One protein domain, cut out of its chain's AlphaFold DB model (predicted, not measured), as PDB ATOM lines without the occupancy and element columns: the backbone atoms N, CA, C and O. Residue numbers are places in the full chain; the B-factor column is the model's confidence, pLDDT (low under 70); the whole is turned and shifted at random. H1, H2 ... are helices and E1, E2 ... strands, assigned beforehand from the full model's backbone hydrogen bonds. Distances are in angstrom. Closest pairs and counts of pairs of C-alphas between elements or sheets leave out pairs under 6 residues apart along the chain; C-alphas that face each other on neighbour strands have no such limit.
ATOM      1  N   ASP A  57     126.627 131.906  76.096       35.38
ATOM      2  CA  ASP A  57     125.849 131.211  77.111       35.38
ATOM      3  C   ASP A  57     126.744 130.919  78.326       35.38
ATOM      4  O   ASP A  57     127.372 129.868  78.438       35.38
ATOM      5  N   PHE A  58     126.857 131.890  79.231       46.53
ATOM      6  CA  PHE A  58     127.367 131.656  80.578       46.53
ATOM      7  C   PHE A  58     126.174 131.332  81.473       46.53
ATOM      8  O   PHE A  58     125.596 132.214  82.105       46.53
ATOM      9  N   GLY A  59     125.767 130.064  81.506       33.69
ATOM     10  CA  GLY A  59     124.719 129.617  82.417       33.69
ATOM     11  C   GLY A  59     125.031 130.018  83.866       33.69
ATOM     12  O   GLY A  59     125.971 129.501  84.460       33.69
ATOM     13  N   GLY A  60     124.250 130.926  84.455       35.47
ATOM     14  CA  GLY A  60     124.237 131.169  85.910       35.47
ATOM     15  C   GLY A  60     124.121 132.612  86.439       35.47
ATOM     16  O   GLY A  60     125.160 133.157  86.782       35.47
ATOM     17  N   SER A  61     122.942 133.195  86.732       43.25
ATOM     18  CA  SER A  61     122.855 134.047  87.941       43.25
ATOM     19  C   SER A  61     122.983 133.094  89.105       43.25
ATOM     20  O   SER A  61     122.348 132.044  89.093       43.25
ATOM     21  N   CYS A  62     123.850 133.478  90.040       49.03
ATOM     22  CA  CYS A  62     124.391 132.756  91.201       49.03
ATOM     23  C   CYS A  62     125.922 132.731  91.182       49.03
ATOM     24  O   CYS A  62     126.516 132.320  92.176       49.03
ATOM     25  N   LEU A  63     126.587 133.149  90.100       52.16
ATOM     26  CA  LEU A  63     128.041 133.100  90.073       52.16
ATOM     27  C   LEU A  63     128.621 134.160  91.026       52.16
ATOM     28  O   LEU A  63     128.408 135.353  90.809       52.16
ATOM     29  N   PRO A  64     129.397 133.759  92.055       66.75
ATOM     30  CA  PRO A  64     130.064 134.691  92.962       66.75
ATOM     31  C   PRO A  64     131.084 135.570  92.233       66.75
ATOM     32  O   PRO A  64     131.650 136.462  92.847       66.75
ATOM     33  N   ILE A  65     131.345 135.312  90.946       84.38
ATOM     34  CA  ILE A  65     132.444 135.874  90.178       84.38
ATOM     35  C   ILE A  65     131.926 136.442  88.848       84.38
ATOM     36  O   ILE A  65     131.457 135.698  87.993       84.38
ATOM     37  N   GLU A  66     132.098 137.744  88.652       87.94
ATOM     38  CA  GLU A  66     131.947 138.464  87.386       87.94
ATOM     39  C   GLU A  66     133.312 138.563  86.683       87.94
ATOM     40  O   GLU A  66     134.345 138.708  87.341       87.94
ATOM     41  N   ARG A  67     133.344 138.481  85.350       92.00
ATOM     42  CA  ARG A  67     134.557 138.666  84.537       92.00
ATOM     43  C   ARG A  67     134.229 139.477  83.296       92.00
ATOM     44  O   ARG A  67     133.119 139.388  82.784       92.00
ATOM     45  N   GLY A  68     135.207 140.204  82.780       90.00
ATOM     46  CA  GLY A  68     135.053 140.931  81.529       90.00
ATOM     47  C   GLY A  68     136.310 141.696  81.161       90.00
ATOM     48  O   GLY A  68     137.364 141.508  81.767       90.00
ATOM     49  N   ARG A  69     136.176 142.584  80.177       90.75
ATOM     50  CA  ARG A  69     137.257 143.452  79.713       90.75
ATOM     51  C   ARG A  69     136.809 144.910  79.720       90.75
ATOM     52  O   ARG A  69     135.709 145.223  79.272       90.75
ATOM     53  N   TYR A  70     137.649 145.809  80.217       85.31
ATOM     54  CA  TYR A  70     137.384 147.247  80.270       85.31
ATOM     55  C   TYR A  70     138.666 148.038  80.006       85.31
ATOM     56  O   TYR A  70     139.645 147.868  80.722       85.31
ATOM     57  N   ARG A  71     138.662 148.926  78.999       84.19
ATOM     58  CA  ARG A  71     139.838 149.735  78.602       84.19
ATOM     59  C   ARG A  71     141.112 148.892  78.455       84.19
ATOM     60  O   ARG A  71     142.121 149.170  79.089       84.19
ATOM     61  N   GLU A  72     141.016 147.834  77.650       86.50
ATOM     62  CA  GLU A  72     142.095 146.868  77.379       86.50
ATOM     63  C   GLU A  72     142.503 145.978  78.564       86.50
ATOM     64  O   GLU A  72     143.277 145.046  78.364       86.50
ATOM     65  N   MET A  73     141.930 146.190  79.752       88.62
ATOM     66  CA  MET A  73     142.193 145.397  80.948       88.62
ATOM     67  C   MET A  73     141.186 144.277  81.132       88.62
ATOM     68  O   MET A  73     139.980 144.524  81.087       88.62
ATOM     69  N   ASP A  74     141.664 143.084  81.454       92.38
ATOM     70  CA  ASP A  74     140.800 142.002  81.916       92.38
ATOM     71  C   ASP A  74     140.533 142.163  83.411       92.38
ATOM     72  O   ASP A  74     141.451 142.439  84.196       92.38
ATOM     73  N   TYR A  75     139.281 141.976  83.816       93.06
ATOM     74  CA  TYR A  75     138.873 142.057  85.210       93.06
ATOM     75  C   TYR A  75     138.156 140.793  85.684       93.06
ATOM     76  O   TYR A  75     137.511 140.074  84.916       93.06
ATOM     77  N   ARG A  76     138.241 140.559  86.994       94.00
ATOM     78  CA  ARG A  76     137.514 139.513  87.713       94.00
ATOM     79  C   ARG A  76     137.048 140.055  89.059       94.00
ATOM     80  O   ARG A  76     137.874 140.408  89.889       94.00
ATOM     81  N   ILE A  77     135.746 140.091  89.306       91.44
ATOM     82  CA  ILE A  77     135.156 140.578  90.557       91.44
ATOM     83  C   ILE A  77     134.491 139.410  91.267       91.44
ATOM     84  O   ILE A  77     133.571 138.814  90.731       91.44
ATOM     85  N   ASP A  78     134.940 139.099  92.474       90.31
ATOM     86  CA  ASP A  78     134.292 138.176  93.392       90.31
ATOM     87  C   ASP A  78     133.395 138.952  94.371       90.31
ATOM     88  O   ASP A  78     133.858 139.572  95.335       90.31
ATOM     89  N   HIS A  79     132.091 138.909  94.114       83.50
ATOM     90  CA  HIS A  79     131.062 139.589  94.898       83.50
ATOM     91  C   HIS A  79     130.890 138.990  96.298       83.50
ATOM     92  O   HIS A  79     130.429 139.685  97.199       83.50
ATOM     93  N   SER A  80     131.274 137.725  96.507       82.38
ATOM     94  CA  SER A  80     131.141 137.054  97.808       82.38
ATOM     95  C   SER A  80     132.228 137.471  98.798       82.38
ATOM     96  O   SER A  80     131.967 137.605  99.992       82.38
ATOM     97  N   SER A  81     133.441 137.719  98.299       84.88
ATOM     98  CA  SER A  81     134.587 138.140  99.114       84.88
ATOM     99  C   SER A  81     134.864 139.645  99.064       84.88
ATOM    100  O   SER A  81     135.739 140.127  99.787       84.88
ATOM    101  N   GLY A  82     134.153 140.390  98.210       87.38
ATOM    102  CA  GLY A  82     134.400 141.814  97.975       87.38
ATOM    103  C   GLY A  82     135.747 142.081  97.297       87.38
ATOM    104  O   GLY A  82     136.303 143.170  97.442       87.38
ATOM    105  N   ARG A  83     136.308 141.089  96.597       94.19
ATOM    106  CA  ARG A  83     137.615 141.175  95.936       94.19
ATOM    107  C   ARG A  83     137.429 141.432  94.447       94.19
ATOM    108  O   ARG A  83     136.620 140.782  93.808       94.19
ATOM    109  N   ALA A  84     138.213 142.329  93.872       95.06
ATOM    110  CA  ALA A  84     138.273 142.555  92.437       95.06
ATOM    111  C   ALA A  84     139.723 142.553  91.960       95.06
ATOM    112  O   ALA A  84     140.601 143.092  92.625       95.06
ATOM    113  N   GLU A  85     139.970 141.945  90.812       96.56
ATOM    114  CA  GLU A  85     141.279 141.807  90.186       96.56
ATOM    115  C   GLU A  85     141.235 142.481  88.821       96.56
ATOM    116  O   GLU A  85     140.276 142.310  88.069       96.56
ATOM    117  N   PHE A  86     142.273 143.251  88.515       95.12
ATOM    118  CA  PHE A  86     142.382 144.069  87.317       95.12
ATOM    119  C   PHE A  86     143.767 143.854  86.699       95.12
ATOM    120  O   PHE A  86     144.783 144.228  87.289       95.12
ATOM    121  N   SER A  87     143.816 143.228  85.528       92.56
ATOM    122  CA  SER A  87     145.037 142.763  84.856       92.56
ATOM    123  C   SER A  87     145.171 143.347  83.444       92.56
ATOM    124  O   SER A  87     144.280 144.050  82.978       92.56
ATOM    125  N   GLY A  88     146.301 143.100  82.773       85.19
ATOM    126  CA  GLY A  88     146.578 143.610  81.418       85.19
ATOM    127  C   GLY A  88     147.769 144.569  81.322       85.19
ATOM    128  O   GLY A  88     148.048 145.089  80.249       85.19
ATOM    129  N   GLY A  89     148.482 144.807  82.429       81.94
ATOM    130  CA  GLY A  89     149.722 145.584  82.412       81.94
ATOM    131  C   GLY A  89     150.879 144.843  81.724       81.94
ATOM    132  O   GLY A  89     150.894 143.610  81.707       81.94
ATOM    133  N   PRO A  90     151.888 145.572  81.209       85.19
ATOM    134  CA  PRO A  90     153.038 144.990  80.507       85.19
ATOM    135  C   PRO A  90     153.915 144.094  81.396       85.19
ATOM    136  O   PRO A  90     154.654 143.257  80.891       85.19
ATOM    137  N   ASP A  91     153.832 144.261  82.718       86.75
ATOM    138  CA  ASP A  91     154.551 143.459  83.710       86.75
ATOM    139  C   ASP A  91     153.808 142.165  84.103       86.75
ATOM    140  O   ASP A  91     154.281 141.419  84.958       86.75
ATOM    141  N   GLY A  92     152.627 141.905  83.522       86.31
ATOM    142  CA  GLY A  92     151.788 140.741  83.825       86.31
ATOM    143  C   GLY A  92     151.166 140.744  85.227       86.31
ATOM    144  O   GLY A  92     150.455 139.805  85.585       86.31
ATOM    145  N   SER A  93     151.403 141.781  86.030       89.50
ATOM    146  CA  SER A  93     150.913 141.861  87.403       89.50
ATOM    147  C   SER A  93     149.606 142.649  87.492       89.50
ATOM    148  O   SER A  93     149.337 143.564  86.709       89.50
ATOM    149  N   MET A  94     148.763 142.275  88.454       94.88
ATOM    150  CA  MET A  94     147.394 142.776  88.574       94.88
ATOM    151  C   MET A  94     147.221 143.697  89.780       94.88
ATOM    152  O   MET A  94     147.829 143.491  90.832       94.88
ATOM    153  N   TRP A  95     146.337 144.680  89.639       97.94
ATOM    154  CA  TRP A  95     145.791 145.407  90.778       97.94
ATOM    155  C   TRP A  95     144.698 144.570  91.432       97.94
ATOM    156  O   TRP A  95     143.813 144.055  90.754       97.94
ATOM    157  N   THR A  96     144.740 144.462  92.755       98.06
ATOM    158  CA  THR A  96     143.684 143.825  93.546       98.06
ATOM    159  C   THR A  96     142.997 144.876  94.401       98.06
ATOM    160  O   THR A  96     143.658 145.573  95.164       98.06
ATOM    161  N   VAL A  97     141.678 144.988  94.310       98.06
ATOM    162  CA  VAL A  97     140.853 145.783  95.223       98.06
ATOM    163  C   VAL A  97     140.155 144.835  96.184       98.06
ATOM    164  O   VAL A  97     139.558 143.851  95.763       98.06
ATOM    165  N   ILE A  98     140.233 145.114  97.477       96.88
ATOM    166  CA  ILE A  98     139.615 144.324  98.537       96.88
ATOM    167  C   ILE A  98     138.702 145.251  99.321       96.88
ATOM    168  O   ILE A  98     139.162 146.243  99.886       96.88
ATOM    169  N   CYS A  99     137.424 144.912  99.370       95.31
ATOM    170  CA  CYS A  99     136.401 145.677 100.059       95.31
ATOM    171  C   CYS A  99     135.954 144.907 101.295       95.31
ATOM    172  O   CYS A  99     135.546 143.750 101.200       95.31
ATOM    173  N   ARG A 100     136.092 145.528 102.464       93.94
ATOM    174  CA  ARG A 100     135.762 144.923 103.754       93.94
ATOM    175  C   ARG A 100     135.044 145.920 104.641       93.94
ATOM    176  O   ARG A 100     135.126 147.125 104.439       93.94
ATOM    177  N   GLU A 101     134.363 145.379 105.627       93.00
ATOM    178  CA  GLU A 101     133.812 146.117 106.752       93.00
ATOM    179  C   GLU A 101     134.695 145.815 107.963       93.00
ATOM    180  O   GLU A 101     134.982 144.642 108.240       93.00
ATOM    181  N   ASP A 102     135.173 146.862 108.626       90.44
ATOM    182  CA  ASP A 102     135.856 146.750 109.905       90.44
ATOM    183  C   ASP A 102     134.858 146.239 110.946       90.44
ATOM    184  O   ASP A 102     133.804 146.825 111.141       90.44
ATOM    185  N   LYS A 103     135.160 145.115 111.599       91.62
ATOM    186  CA  LYS A 103     134.225 144.473 112.538       91.62
ATOM    187  C   LYS A 103     134.208 145.106 113.928       91.62
ATOM    188  O   LYS A 103     133.479 144.626 114.791       91.62
ATOM    189  N   VAL A 104     135.034 146.122 114.157       92.50
ATOM    190  CA  VAL A 104     135.081 146.898 115.396       92.50
ATOM    191  C   VAL A 104     134.360 148.228 115.215       92.50
ATOM    192  O   VAL A 104     133.592 148.607 116.095       92.50
ATOM    193  N   THR A 105     134.605 148.938 114.108       93.00
ATOM    194  CA  THR A 105     134.012 150.269 113.872       93.00
ATOM    195  C   THR A 105     132.815 150.266 112.925       93.00
ATOM    196  O   THR A 105     132.168 151.299 112.785       93.00
ATOM    197  N   ASP A 106     132.525 149.135 112.276       92.62
ATOM    198  CA  ASP A 106     131.551 148.992 111.184       92.62
ATOM    199  C   ASP A 106     131.854 149.888 109.960       92.62
ATOM    200  O   ASP A 106     131.044 150.021 109.037       92.62
ATOM    201  N   ASP A 107     133.056 150.473 109.901       92.62
ATOM    202  CA  ASP A 107     133.480 151.293 108.773       92.62
ATOM    203  C   ASP A 107     133.779 150.427 107.553       92.62
ATOM    204  O   ASP A 107     134.431 149.378 107.617       92.62
ATOM    205  N   ARG A 108     133.375 150.912 106.380       93.62
ATOM    206  CA  ARG A 108     133.772 150.290 105.119       93.62
ATOM    207  C   ARG A 108     135.156 150.756 104.702       93.62
ATOM    208  O   ARG A 108     135.435 151.951 104.620       93.62
ATOM    209  N   ILE A 109     135.995 149.787 104.363       95.50
ATOM    210  CA  ILE A 109     137.379 149.985 103.955       95.50
ATOM    211  C   ILE A 109     137.573 149.370 102.574       95.50
ATOM    212  O   ILE A 109     137.245 148.203 102.341       95.50
ATOM    213  N   ALA A 110     138.168 150.134 101.664       97.38
ATOM    214  CA  ALA A 110     138.698 149.599 100.418       97.38
ATOM    215  C   ALA A 110     140.222 149.610 100.457       97.38
ATOM    216  O   ALA A 110     140.828 150.627 100.789       97.38
ATOM    217  N   ARG A 111     140.853 148.502 100.077       97.69
ATOM    218  CA  ARG A 111     142.304 148.414  99.913       97.69
ATOM    219  C   ARG A 111     142.646 148.028  98.483       97.69
ATOM    220  O   ARG A 111     142.219 146.979  98.017       97.69
ATOM    221  N   ILE A 112     143.423 148.860  97.807       98.38
ATOM    222  CA  ILE A 112     143.970 148.621  96.472       98.38
ATOM    223  C   ILE A 112     145.419 148.170  96.644       98.38
ATOM    224  O   ILE A 112     146.173 148.817  97.364       98.38
ATOM    225  N   VAL A 113     145.813 147.071  96.014       98.25
ATOM    226  CA  VAL A 113     147.118 146.434  96.213       98.25
ATOM    227  C   VAL A 113     147.742 146.065  94.876       98.25
ATOM    228  O   VAL A 113     147.061 145.511  94.012       98.25
ATOM    229  N   LYS A 114     149.047 146.312  94.737       97.81
ATOM    230  CA  LYS A 114     149.886 145.736  93.680       97.81
ATOM    231  C   LYS A 114     151.308 145.551  94.199       97.81
ATOM    232  O   LYS A 114     151.938 146.509  94.642       97.81
ATOM    233  N   GLY A 115     151.794 144.312  94.157       96.00
ATOM    234  CA  GLY A 115     153.064 143.955  94.786       96.00
ATOM    235  C   GLY A 115     153.051 144.301  96.273       96.00
ATOM    236  O   GLY A 115     152.152 143.887  97.004       96.00
ATOM    237  N   ASN A 116     154.020 145.102  96.702       96.62
ATOM    238  CA  ASN A 116     154.106 145.642  98.056       96.62
ATOM    239  C   ASN A 116     153.480 147.039  98.212       96.62
ATOM    240  O   ASN A 116     153.466 147.555  99.317       96.62
ATOM    241  N   LEU A 117     152.933 147.674  97.175       98.06
ATOM    242  CA  LEU A 117     152.210 148.936  97.352       98.06
ATOM    243  C   LEU A 117     150.765 148.670  97.789       98.06
ATOM    244  O   LEU A 117     150.078 147.819  97.217       98.06
ATOM    245  N   SER A 118     150.280 149.448  98.756       98.06
ATOM    246  CA  SER A 118     148.876 149.461  99.160       98.06
ATOM    247  C   SER A 118     148.317 150.882  99.233       98.06
ATOM    248  O   SER A 118     148.997 151.810  99.665       98.06
ATOM    249  N   VAL A 119     147.059 151.046  98.827       98.19
ATOM    250  CA  VAL A 119     146.271 152.268  99.010       98.19
ATOM    251  C   VAL A 119     145.007 151.895  99.765       98.19
ATOM    252  O   VAL A 119     144.205 151.104  99.273       98.19
ATOM    253  N   SER A 120     144.830 152.432 100.965       97.31
ATOM    254  CA  SER A 120     143.647 152.208 101.797       97.31
ATOM    255  C   SER A 120     142.734 153.430 101.756       97.31
ATOM    256  O   SER A 120     143.209 154.562 101.816       97.31
ATOM    257  N   ARG A 121     141.426 153.194 101.665       96.00
ATOM    258  CA  ARG A 121     140.366 154.205 101.714       96.00
ATOM    259  C   ARG A 121     139.400 153.871 102.842       96.00
ATOM    260  O   ARG A 121     138.960 152.725 102.919       96.00
ATOM    261  N   MET A 122     139.056 154.859 103.656       94.31
ATOM    262  CA  MET A 122     138.085 154.761 104.749       94.31
ATOM    263  C   MET A 122     137.421 156.134 104.920       94.31
ATOM    264  O   MET A 122     138.095 157.099 105.277       94.31
ATOM    265  N   GLY A 123     136.132 156.249 104.592       89.94
ATOM    266  CA  GLY A 123     135.460 157.546 104.422       89.94
ATOM    267  C   GLY A 123     136.254 158.497 103.508       89.94
ATOM    268  O   GLY A 123     136.690 158.114 102.420       89.94
ATOM    269  N   ASP A 124     136.517 159.712 104.000       89.38
ATOM    270  CA  ASP A 124     137.317 160.752 103.326       89.38
ATOM    271  C   ASP A 124     138.843 160.609 103.523       89.38
ATOM    272  O   ASP A 124     139.629 161.509 103.180       89.38
ATOM    273  N   MET A 125     139.291 159.522 104.156       93.19
ATOM    274  CA  MET A 125     140.703 159.247 104.392       93.19
ATOM    275  C   MET A 125     141.255 158.304 103.329       93.19
ATOM    276  O   MET A 125     140.712 157.231 103.072       93.19
ATOM    277  N   GLU A 126     142.386 158.700 102.750       96.38
ATOM    278  CA  GLU A 126     143.144 157.913 101.786       96.38
ATOM    279  C   GLU A 126     144.598 157.870 102.251       96.38
ATOM    280  O   GLU A 126     145.202 158.915 102.508       96.38
ATOM    281  N   LEU A 127     145.142 156.664 102.393       97.56
ATOM    282  CA  LEU A 127     146.504 156.436 102.867       97.56
ATOM    283  C   LEU A 127     147.228 155.479 101.934       97.56
ATOM    284  O   LEU A 127     146.706 154.419 101.588       97.56
ATOM    285  N   VAL A 128     148.445 155.849 101.556       98.12
ATOM    286  CA  VAL A 128     149.371 154.983 100.829       98.12
ATOM    287  C   VAL A 128     150.331 154.348 101.830       98.12
ATOM    288  O   VAL A 128     150.748 154.996 102.785       98.12
ATOM    289  N   GLY A 129     150.689 153.086 101.615       97.12
ATOM    290  CA  GLY A 129     151.683 152.381 102.419       97.12
ATOM    291  C   GLY A 129     152.456 151.366 101.589       97.12
ATOM    292  O   GLY A 129     151.937 150.847 100.595       97.12
ATOM    293  N   VAL A 130     153.682 151.067 102.012       97.00
ATOM    294  CA  VAL A 130     154.476 149.962 101.466       97.00
ATOM    295  C   VAL A 130     154.389 148.798 102.450       97.00
ATOM    296  O   VAL A 130     154.670 148.940 103.628       97.00
ATOM    297  N   MET A 131     153.930 147.646 101.981       93.00
ATOM    298  CA  MET A 131     153.808 146.425 102.763       93.00
ATOM    299  C   MET A 131     155.158 145.715 102.847       93.00
ATOM    300  O   MET A 131     155.885 145.611 101.861       93.00
ATOM    301  N   GLY A 132     155.458 145.161 104.012       89.06
ATOM    302  CA  GLY A 132     156.684 144.420 104.268       89.06
ATOM    303  C   GLY A 132     157.042 144.482 105.744       89.06
ATOM    304  O   GLY A 132     156.422 145.212 106.517       89.06
ATOM    305  N   GLU A 133     158.042 143.707 106.143       90.06
ATOM    306  CA  GLU A 133     158.662 143.864 107.455       90.06
ATOM    307  C   GLU A 133     159.652 145.026 107.370       90.06
ATOM    308  O   GLU A 133     160.811 144.847 107.003       90.06
ATOM    309  N   THR A 134     159.174 146.243 107.620       92.00
ATOM    310  CA  THR A 134     160.000 147.451 107.530       92.00
ATOM    311  C   THR A 134     160.845 147.636 108.791       92.00
ATOM    312  O   THR A 134     160.355 147.544 109.918       92.00
ATOM    313  N   TYR A 135     162.129 147.938 108.603       92.94
ATOM    314  CA  TYR A 135     163.069 148.251 109.673       92.94
ATOM    315  C   TYR A 135     162.644 149.541 110.400       92.94
ATOM    316  O   TYR A 135     162.458 150.575 109.746       92.94
ATOM    317  N   PRO A 136     162.520 149.536 111.743       91.25
ATOM    318  CA  PRO A 136     162.082 150.712 112.490       91.25
ATOM    319  C   PRO A 136     162.939 151.954 112.212       91.25
ATOM    320  O   PRO A 136     164.167 151.890 112.216       91.25
ATOM    321  N   GLY A 137     162.289 153.101 112.001       92.25
ATOM    322  CA  GLY A 137     162.957 154.389 111.781       92.25
ATOM    323  C   GLY A 137     163.441 154.648 110.349       92.25
ATOM    324  O   GLY A 137     163.897 155.756 110.069       92.25
ATOM    325  N   HIS A 138     163.310 153.687 109.430       93.88
ATOM    326  CA  HIS A 138     163.621 153.897 108.017       93.88
ATOM    327  C   HIS A 138     162.366 154.274 107.219       93.88
ATOM    328  O   HIS A 138     161.320 153.651 107.398       93.88
ATOM    329  N   PRO A 139     162.442 155.281 106.330       94.00
ATOM    330  CA  PRO A 139     161.289 155.707 105.555       94.00
ATOM    331  C   PRO A 139     160.949 154.694 104.458       94.00
ATOM    332  O   PRO A 139     161.814 154.232 103.713       94.00
ATOM    333  N   GLU A 140     159.660 154.431 104.312       96.94
ATOM    334  CA  GLU A 140     159.079 153.768 103.152       96.94
ATOM    335  C   GLU A 140     158.812 154.820 102.081       96.94
ATOM    336  O   GLU A 140     158.194 155.854 102.347       96.94
ATOM    337  N   THR A 141     159.289 154.590 100.862       98.12
ATOM    338  CA  THR A 141     159.182 155.589  99.797       98.12
ATOM    339  C   THR A 141     158.569 155.022  98.533       98.12
ATOM    340  O   THR A 141     158.767 153.857  98.185       98.12
ATOM    341  N   VAL A 142     157.824 155.875  97.838       98.62
ATOM    342  CA  VAL A 142     157.234 155.587  96.534       98.62
ATOM    343  C   VAL A 142     157.664 156.668  95.562       98.62
ATOM    344  O   VAL A 142     157.605 157.859  95.869       98.62
ATOM    345  N   ARG A 143     158.087 156.257  94.373       98.62
ATOM    346  CA  ARG A 143     158.343 157.142  93.241       98.62
ATOM    347  C   ARG A 143     157.456 156.727  92.081       98.62
ATOM    348  O   ARG A 143     157.463 155.554  91.732       98.62
ATOM    349  N   VAL A 144     156.749 157.668  91.465       98.62
ATOM    350  CA  VAL A 144     155.950 157.416  90.258       98.62
ATOM    351  C   VAL A 144     156.622 158.092  89.067       98.62
ATOM    352  O   VAL A 144     156.862 159.300  89.089       98.62
ATOM    353  N   ASP A 145     156.944 157.315  88.035       98.31
ATOM    354  CA  ASP A 145     157.742 157.743  86.885       98.31
ATOM    355  C   ASP A 145     159.016 158.516  87.313       98.31
ATOM    356  O   ASP A 145     159.850 158.020  88.076       98.31
ATOM    357  N   SER A 146     159.169 159.752  86.826       97.56
ATOM    358  CA  SER A 146     160.307 160.640  87.092       97.56
ATOM    359  C   SER A 146     160.044 161.676  88.192       97.56
ATOM    360  O   SER A 146     160.859 162.580  88.370       97.56
ATOM    361  N   HIS A 147     158.932 161.578  88.929       97.88
ATOM    362  CA  HIS A 147     158.666 162.473  90.059       97.88
ATOM    363  C   HIS A 147     159.659 162.217  91.210       97.88
ATOM    364  O   HIS A 147     160.264 161.144  91.285       97.88
ATOM    365  N   PRO A 148     159.862 163.174  92.132       97.88
ATOM    366  CA  PRO A 148     160.614 162.917  93.356       97.88
ATOM    367  C   PRO A 148     159.996 161.775  94.174       97.88
ATOM    368  O   PRO A 148     158.775 161.622  94.219       97.88
ATOM    369  N   ALA A 149     160.836 160.980  94.841       97.88
ATOM    370  CA  ALA A 149     160.354 159.952  95.759       97.88
ATOM    371  C   ALA A 149     159.680 160.599  96.979       97.88
ATOM    372  O   ALA A 149     160.197 161.561  97.548       97.88
ATOM    373  N   GLN A 150     158.544 160.048  97.391       98.19
ATOM    374  CA  GLN A 150     157.731 160.542  98.496       98.19
ATOM    375  C   GLN A 150     157.714 159.522  99.631       98.19
ATOM    376  O   GLN A 150     157.575 158.326  99.380       98.19
ATOM    377  N   ASN A 151     157.842 159.989 100.873       96.88
ATOM    378  CA  ASN A 151     157.685 159.145 102.055       96.88
ATOM    379  C   ASN A 151     156.192 158.869 102.295       96.88
ATOM    380  O   ASN A 151     155.423 159.807 102.504       96.88
ATOM    381  N   VAL A 152     155.784 157.599 102.286       95.31
ATOM    382  CA  VAL A 152     154.369 157.218 102.456       95.31
ATOM    383  C   VAL A 152     153.859 157.507 103.874       95.31
ATOM    384  O   VAL A 152     152.682 157.809 104.058       95.31
ATOM    385  N   SER A 153     154.750 157.542 104.871       90.69
ATOM    386  CA  SER A 153     154.432 157.916 106.256       90.69
ATOM    387  C   SER A 153     154.343 159.434 106.480       90.69
ATOM    388  O   SER A 153     154.061 159.865 107.594       90.69
ATOM    389  N   ALA A 154     154.552 160.268 105.450       90.62
ATOM    390  CA  ALA A 154     154.431 161.729 105.559       90.62
ATOM    391  C   ALA A 154     152.970 162.231 105.646       90.62
ATOM    392  O   ALA A 154     152.721 163.436 105.700       90.62
ATOM    393  N   GLY A 155     151.995 161.318 105.683       92.31
ATOM    394  CA  GLY A 155     150.592 161.608 105.972       92.31
ATOM    395  C   GLY A 155     149.720 161.835 104.734       92.31
ATOM    396  O   GLY A 155     150.054 161.448 103.611       92.31
ATOM    397  N   LYS A 156     148.555 162.461 104.955       94.19
ATOM    398  CA  LYS A 156     147.473 162.573 103.958       94.19
ATOM    399  C   LYS A 156     147.888 163.324 102.687       94.19
ATOM    400  O   LYS A 156     147.493 162.922 101.600       94.19
ATOM    401  N   ALA A 157     148.694 164.381 102.806       95.94
ATOM    402  CA  ALA A 157     149.128 165.171 101.649       95.94
ATOM    403  C   ALA A 157     150.023 164.360 100.696       95.94
ATOM    404  O   ALA A 157     149.766 164.333  99.496       95.94
ATOM    405  N   ALA A 158     151.013 163.638 101.236       96.69
ATOM    406  CA  ALA A 158     151.870 162.759 100.442       96.69
ATOM    407  C   ALA A 158     151.068 161.613  99.808       96.69
ATOM    408  O   ALA A 158     151.253 161.294  98.638       96.69
ATOM    409  N   SER A 159     150.116 161.038 100.550       97.88
ATOM    410  CA  SER A 159     149.224 160.003 100.015       97.88
ATOM    411  C   SER A 159     148.389 160.514  98.835       97.88
ATOM    412  O   SER A 159     148.336 159.853  97.801       97.88
ATOM    413  N   ALA A 160     147.786 161.701  98.952       97.44
ATOM    414  CA  ALA A 160     146.993 162.304  97.879       97.44
ATOM    415  C   ALA A 160     147.831 162.576  96.617       97.44
ATOM    416  O   ALA A 160     147.382 162.291  95.507       97.44
ATOM    417  N   GLU A 161     149.057 163.073  96.785       98.06
ATOM    418  CA  GLU A 161     149.979 163.320  95.676       98.06
ATOM    419  C   GLU A 161     150.408 162.009  94.995       98.06
ATOM    420  O   GLU A 161     150.314 161.895  93.774       98.06
ATOM    421  N   ILE A 162     150.797 160.979  95.759       98.56
ATOM    422  CA  ILE A 162     151.129 159.655  95.203       98.56
ATOM    423  C   ILE A 162     149.932 159.065  94.443       98.56
ATOM    424  O   ILE A 162     150.097 158.572  93.328       98.56
ATOM    425  N   ILE A 163     148.721 159.126  95.008       98.38
ATOM    426  CA  ILE A 163     147.501 158.629  94.355       98.38
ATOM    427  C   ILE A 163     147.244 159.385  93.049       98.38
ATOM    428  O   ILE A 163     146.949 158.757  92.033       98.38
ATOM    429  N   SER A 164     147.372 160.714  93.055       98.19
ATOM    430  CA  SER A 164     147.235 161.543  91.855       98.19
ATOM    431  C   SER A 164     148.222 161.111  90.768       98.19
ATOM    432  O   SER A 164     147.818 160.833  89.637       98.19
ATOM    433  N   GLN A 165     149.499 160.951  91.131       98.50
ATOM    434  CA  GLN A 165     150.543 160.501  90.215       98.50
ATOM    435  C   GLN A 165     150.257 159.094  89.674       98.50
ATOM    436  O   GLN A 165     150.325 158.891  88.466       98.50
ATOM    437  N   LEU A 166     149.872 158.126  90.512       98.38
ATOM    438  CA  LEU A 166     149.579 156.751  90.079       98.38
ATOM    439  C   LEU A 166     148.426 156.666  89.070       98.38
ATOM    440  O   LEU A 166     148.427 155.784  88.215       98.38
ATOM    441  N   ARG A 167     147.435 157.564  89.143       97.81
ATOM    442  CA  ARG A 167     146.294 157.574  88.203       97.81
ATOM    443  C   ARG A 167     146.688 157.963  86.783       97.81
ATOM    444  O   ARG A 167     145.964 157.628  85.847       97.81
ATOM    445  N   HIS A 168     147.804 158.666  86.630       96.62
ATOM    446  CA  HIS A 168     148.278 159.190  85.349       96.62
ATOM    447  C   HIS A 168     149.653 158.651  84.946       96.62
ATOM    448  O   HIS A 168     150.073 158.845  83.806       96.62
ATOM    449  N   GLY A 169     150.343 157.987  85.870       97.06
ATOM    450  CA  GLY A 169     151.688 157.483  85.674       97.06
ATOM    451  C   GLY A 169     151.738 156.172  84.903       97.06
ATOM    452  O   GLY A 169     150.723 155.509  84.669       97.06
ATOM    453  N   ARG A 170     152.949 155.782  84.505       97.12
ATOM    454  CA  ARG A 170     153.194 154.547  83.739       97.12
ATOM    455  C   ARG A 170     153.816 153.464  84.602       97.12
ATOM    456  O   ARG A 170     153.451 152.293  84.485       97.12
ATOM    457  N   GLU A 171     154.718 153.859  85.487       98.00
ATOM    458  CA  GLU A 171     155.422 152.979  86.410       98.00
ATOM    459  C   GLU A 171     155.546 153.606  87.796       98.00
ATOM    460  O   GLU A 171     155.501 154.825  87.968       98.00
ATOM    461  N   PHE A 172     155.735 152.759  88.798       98.31
ATOM    462  CA  PHE A 172     156.121 153.189  90.126       98.31
ATOM    463  C   PHE A 172     157.179 152.264  90.709       98.31
ATOM    464  O   PHE A 172     157.284 151.089  90.355       98.31
ATOM    465  N   ILE A 173     157.962 152.818  91.626       98.44
ATOM    466  CA  ILE A 173     158.996 152.120  92.374       98.44
ATOM    467  C   ILE A 173     158.694 152.294  93.850       98.44
ATOM    468  O   ILE A 173     158.505 153.415  94.321       98.44
ATOM    469  N   THR A 174     158.670 151.189  94.578       98.31
ATOM    470  CA  THR A 174     158.634 151.189  96.040       98.31
ATOM    471  C   THR A 174     160.030 150.933  96.577       98.31
ATOM    472  O   THR A 174     160.748 150.112  96.004       98.31
ATOM    473  N   ARG A 175     160.367 151.547  97.707       97.88
ATOM    474  CA  ARG A 175     161.559 151.224  98.487       97.88
ATOM    475  C   ARG A 175     161.214 151.149  99.967       97.88
ATOM    476  O   ARG A 175     160.587 152.065 100.495       97.88
ATOM    477  N   TYR A 176     161.689 150.103 100.630       97.38
ATOM    478  CA  TYR A 176     161.703 149.980 102.089       97.38
ATOM    479  C   TYR A 176     163.019 149.333 102.541       97.38
ATOM    480  O   TYR A 176     163.746 148.762 101.729       97.38
ATOM    481  N   VAL A 177     163.356 149.451 103.824       97.19
ATOM    482  CA  VAL A 177     164.485 148.721 104.418       97.19
ATOM    483  C   VAL A 177     163.916 147.499 105.118       97.19
ATOM    484  O   VAL A 177     163.071 147.644 105.993       97.19
ATOM    485  N   GLU A 178     164.339 146.309 104.714       96.69
ATOM    486  CA  GLU A 178     163.805 145.051 105.230       96.69
ATOM    487  C   GLU A 178     164.368 144.732 106.621       96.69
ATOM    488  O   GLU A 178     165.577 144.768 106.852       96.69
ATOM    489  N   TRP A 179     163.488 144.392 107.553       94.25
ATOM    490  CA  TRP A 179     163.827 143.803 108.840       94.25
ATOM    491  C   TRP A 179     163.918 142.272 108.713       94.25
ATOM    492  O   TRP A 179     163.151 141.683 107.957       94.25
ATOM    493  N   PRO A 180     164.830 141.593 109.433       95.12
ATOM    494  CA  PRO A 180     165.920 142.131 110.252       95.12
ATOM    495  C   PRO A 180     167.206 142.414 109.457       95.12
ATOM    496  O   PRO A 180     168.227 142.747 110.051       95.12
ATOM    497  N   SER A 181     167.202 142.243 108.130       95.00
ATOM    498  CA  SER A 181     168.429 142.280 107.321       95.00
ATOM    499  C   SER A 181     169.081 143.667 107.243       95.00
ATOM    500  O   SER A 181     170.286 143.760 107.014       95.00
ATOM    501  N   GLY A 182     168.303 144.741 107.409       94.69
ATOM    502  CA  GLY A 182     168.750 146.122 107.214       94.69
ATOM    503  C   GLY A 182     169.020 146.470 105.745       94.69
ATOM    504  O   GLY A 182     169.606 147.511 105.454       94.69
ATOM    505  N   VAL A 183     168.624 145.603 104.806       96.75
ATOM    506  CA  VAL A 183     168.900 145.762 103.375       96.75
ATOM    507  C   VAL A 183     167.758 146.519 102.701       96.75
ATOM    508  O   VAL A 183     166.586 146.206 102.901       96.75
ATOM    509  N   ALA A 184     168.096 147.505 101.868       97.00
ATOM    510  CA  ALA A 184     167.111 148.196 101.042       97.00
ATOM    511  C   ALA A 184     166.523 147.246  99.985       97.00
ATOM    512  O   ALA A 184     167.255 146.590  99.239       97.00
ATOM    513  N   ARG A 185     165.194 147.193  99.914       97.62
ATOM    514  CA  ARG A 185     164.427 146.433  98.930       97.62
ATOM    515  C   ARG A 185     163.684 147.396  98.028       97.62
ATOM    516  O   ARG A 185     162.827 148.149  98.490       97.62
ATOM    517  N   ASP A 186     164.003 147.307  96.745       97.69
ATOM    518  CA  ASP A 186     163.353 148.068  95.692       97.69
ATOM    519  C   ASP A 186     162.527 147.127  94.824       97.69
ATOM    520  O   ASP A 186     162.951 146.010  94.523       97.69
ATOM    521  N   ALA A 187     161.363 147.593  94.389       96.81
ATOM    522  CA  ALA A 187     160.546 146.881  93.420       96.81
ATOM    523  C   ALA A 187     159.878 147.876  92.474       96.81
ATOM    524  O   ALA A 187     159.386 148.916  92.916       96.81
ATOM    525  N   THR A 188     159.872 147.541  91.187       97.44
ATOM    526  CA  THR A 188     159.281 148.351  90.118       97.44
ATOM    527  C   THR A 188     158.070 147.632  89.552       97.44
ATOM    528  O   THR A 188     158.131 146.438  89.266       97.44
ATOM    529  N   TYR A 189     156.989 148.376  89.355       97.56
ATOM    530  CA  TYR A 189     155.741 147.866  88.807       97.56
ATOM    531  C   TYR A 189     155.149 148.871  87.827       97.56
ATOM    532  O   TYR A 189     155.364 150.079  87.927       97.56
ATOM    533  N   SER A 190     154.325 148.387  86.910       97.00
ATOM    534  CA  SER A 190     153.493 149.234  86.074       97.00
ATOM    535  C   SER A 190     152.352 149.850  86.889       97.00
ATOM    536  O   SER A 190     151.652 149.158  87.631       97.00
ATOM    537  N   ALA A 191     152.105 151.143  86.691       97.44
ATOM    538  CA  ALA A 191     150.925 151.836  87.203       97.44
ATOM    539  C   ALA A 191     149.673 151.596  86.334       97.44
ATOM    540  O   ALA A 191     148.571 151.993  86.716       97.44
ATOM    541  N   PHE A 192     149.816 150.909  85.191       96.62
ATOM    542  CA  PHE A 192     148.708 150.610  84.287       96.62
ATOM    543  C   PHE A 192     147.533 149.983  85.040       96.62
ATOM    544  O   PHE A 192     147.698 149.042  85.819       96.62
ATOM    545  N   GLY A 193     146.346 150.542  84.815       95.19
ATOM    546  CA  GLY A 193     145.111 150.081  85.432       95.19
ATOM    547  C   GLY A 193     144.819 150.577  86.843       95.19
ATOM    548  O   GLY A 193     143.734 150.295  87.358       95.19
ATOM    549  N   PHE A 194     145.713 151.365  87.450       97.62
ATOM    550  CA  PHE A 194     145.468 151.919  88.778       97.62
ATOM    551  C   PHE A 194     144.216 152.799  88.818       97.62
ATOM    552  O   PHE A 194     143.403 152.631  89.719       97.62
ATOM    553  N   ASP A 195     144.003 153.693  87.842       96.62
ATOM    554  CA  ASP A 195     142.810 154.560  87.832       96.62
ATOM    555  C   ASP A 195     141.510 153.742  87.791       96.62
ATOM    556  O   ASP A 195     140.561 154.077  88.493       96.62
ATOM    557  N   VAL A 196     141.477 152.623  87.059       94.75
ATOM    558  CA  VAL A 196     140.308 151.728  87.013       94.75
ATOM    559  C   VAL A 196     140.061 151.087  88.380       94.75
ATOM    560  O   VAL A 196     138.950 151.186  88.908       94.75
ATOM    561  N   ALA A 197     141.094 150.493  88.984       96.56
ATOM    562  CA  ALA A 197     141.012 149.913  90.325       96.56
ATOM    563  C   ALA A 197     140.608 150.967  91.376       96.56
ATOM    564  O   ALA A 197     139.779 150.714  92.253       96.56
ATOM    565  N   TYR A 198     141.131 152.185  91.242       96.56
ATOM    566  CA  TYR A 198     140.824 153.318  92.100       96.56
ATOM    567  C   TYR A 198     139.370 153.773  91.972       96.56
ATOM    568  O   TYR A 198     138.694 153.918  92.991       96.56
ATOM    569  N   GLN A 199     138.835 153.933  90.758       94.06
ATOM    570  CA  GLN A 199     137.413 154.249  90.593       94.06
ATOM    571  C   GLN A 199     136.516 153.124  91.116       94.06
ATOM    572  O   GLN A 199     135.490 153.407  91.733       94.06
ATOM    573  N   TYR A 200     136.897 151.860  90.911       93.06
ATOM    574  CA  TYR A 200     136.144 150.729  91.448       93.06
ATOM    575  C   TYR A 200     136.089 150.766  92.981       93.06
ATOM    576  O   TYR A 200     135.017 150.601  93.561       93.06
ATOM    577  N   SER A 201     137.211 151.073  93.641       94.88
ATOM    578  CA  SER A 201     137.298 151.135  95.107       94.88
ATOM    579  C   SER A 201     136.324 152.134  95.752       94.88
ATOM    580  O   SER A 201     135.874 151.911  96.873       94.88
ATOM    581  N   LYS A 202     135.914 153.190  95.033       92.62
ATOM    582  CA  LYS A 202     134.910 154.162  95.505       92.62
ATOM    583  C   LYS A 202     133.514 153.566  95.672       92.62
ATOM    584  O   LYS A 202     132.701 154.113  96.394       92.62
ATOM    585  N   ARG A 203     133.212 152.437  95.026       89.75
ATOM    586  CA  ARG A 203     131.939 151.725  95.241       89.75
ATOM    587  C   ARG A 203     131.885 151.032  96.600       89.75
ATOM    588  O   ARG A 203     130.807 150.681  97.066       89.75
TER     589      ARG A 203
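Overview. This is residues 57 to 203 of the 206 residues of an uncharacterized protein of Pseudomonas sp. MYb185 (UniProt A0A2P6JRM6). A twisted wall of seven strands, E1 to E7, curls round the short helix H2, while a small sheet of three strands, E8 to E10, crosses its E5 to E7 end as a sandwich only partly face to face. H1 packs on E7 of the large sheet and on E8 of the small one, and residues 57 to 62 stick out as a tail. The printed part has 147 residues, with ten named strands and two named helices in the order E1 to E8, H1, E9, E10, H2; both sheets are antiparallel, in the orders E1 to E7 and E8, E9, E10. The class is mixed, helices and strands; the whole is compact, with a radius of gyration of the C-alphas of 16.2 A and spans of 54 by 39 by 29 A.

Arrangement. E1, residues 65 to 70, E2, 73 to 78, E3, 83 to 87, E4, 95 to 101, E5, 108 to 114, E6, 117 to 122, and E7, 125 to 130, form a meander, each strand the antiparallel neighbour of the one before. Within hydrogen-bond range are N 66 and O 77, 2.8 A, N 76 and O 85, 2.9 A, N 84 and O 97, 2.8 A, N 98 and O 111, 2.8 A, N 112 and O 119, 2.8 A, and N 120 and O 127, 2.8 A. E8, residues 141 to 144, E9, 171 to 178, and E10, 183 to 190, make the other sheet, with N 143 and O 173 at 2.9 A and N 174 and O 187 at 2.9 A. The strands of the two sheets stand at 77 degrees; the closest C-alphas of E7 and E9, Val 130 and Thr 174, are 6.9 A apart. H1, residues 156 to 168, is on both sheets; its closest C-alphas are Ser 159 to Val 128 of E7, 5.1 A, and Gln 165 to Val 144 of E8, 6.2 A. It stands up from the large sheet, its line rising 44 degrees. H2, residues 194 to 201, is on the same face of that sheet; the C-alphas of Ala 197 and Val 97 of E4 are 6.4 A apart. H1 touches H2 with residues 166 to 168 alone, Arg 167 and Asp 195 having the closest C-alphas, 4.6 A, at a steep tilt of 62 degrees, opposite ways. Every O i to N i+4 pair is within hydrogen-bond range in H2, and 8 of 9 in H1.

Along the chain. E1 begins at C-alpha 65, (132.444, 135.874, 90.178). E4 measures 20.0 A from first to last C-alpha, E5 20.3 A, E9 22.1 A, E10 23.4 A and H1 18.9 A. H2 ends at C-alpha 201, (137.298, 151.135, 95.107).

Size, cuts and confidence. The two C-alphas farthest apart, Asp 57 and Gly 137, are 55.8 A apart. The printed part has no cut, and the link E8 to H1 is long. Residues 57 to 64 have pLDDT under 70.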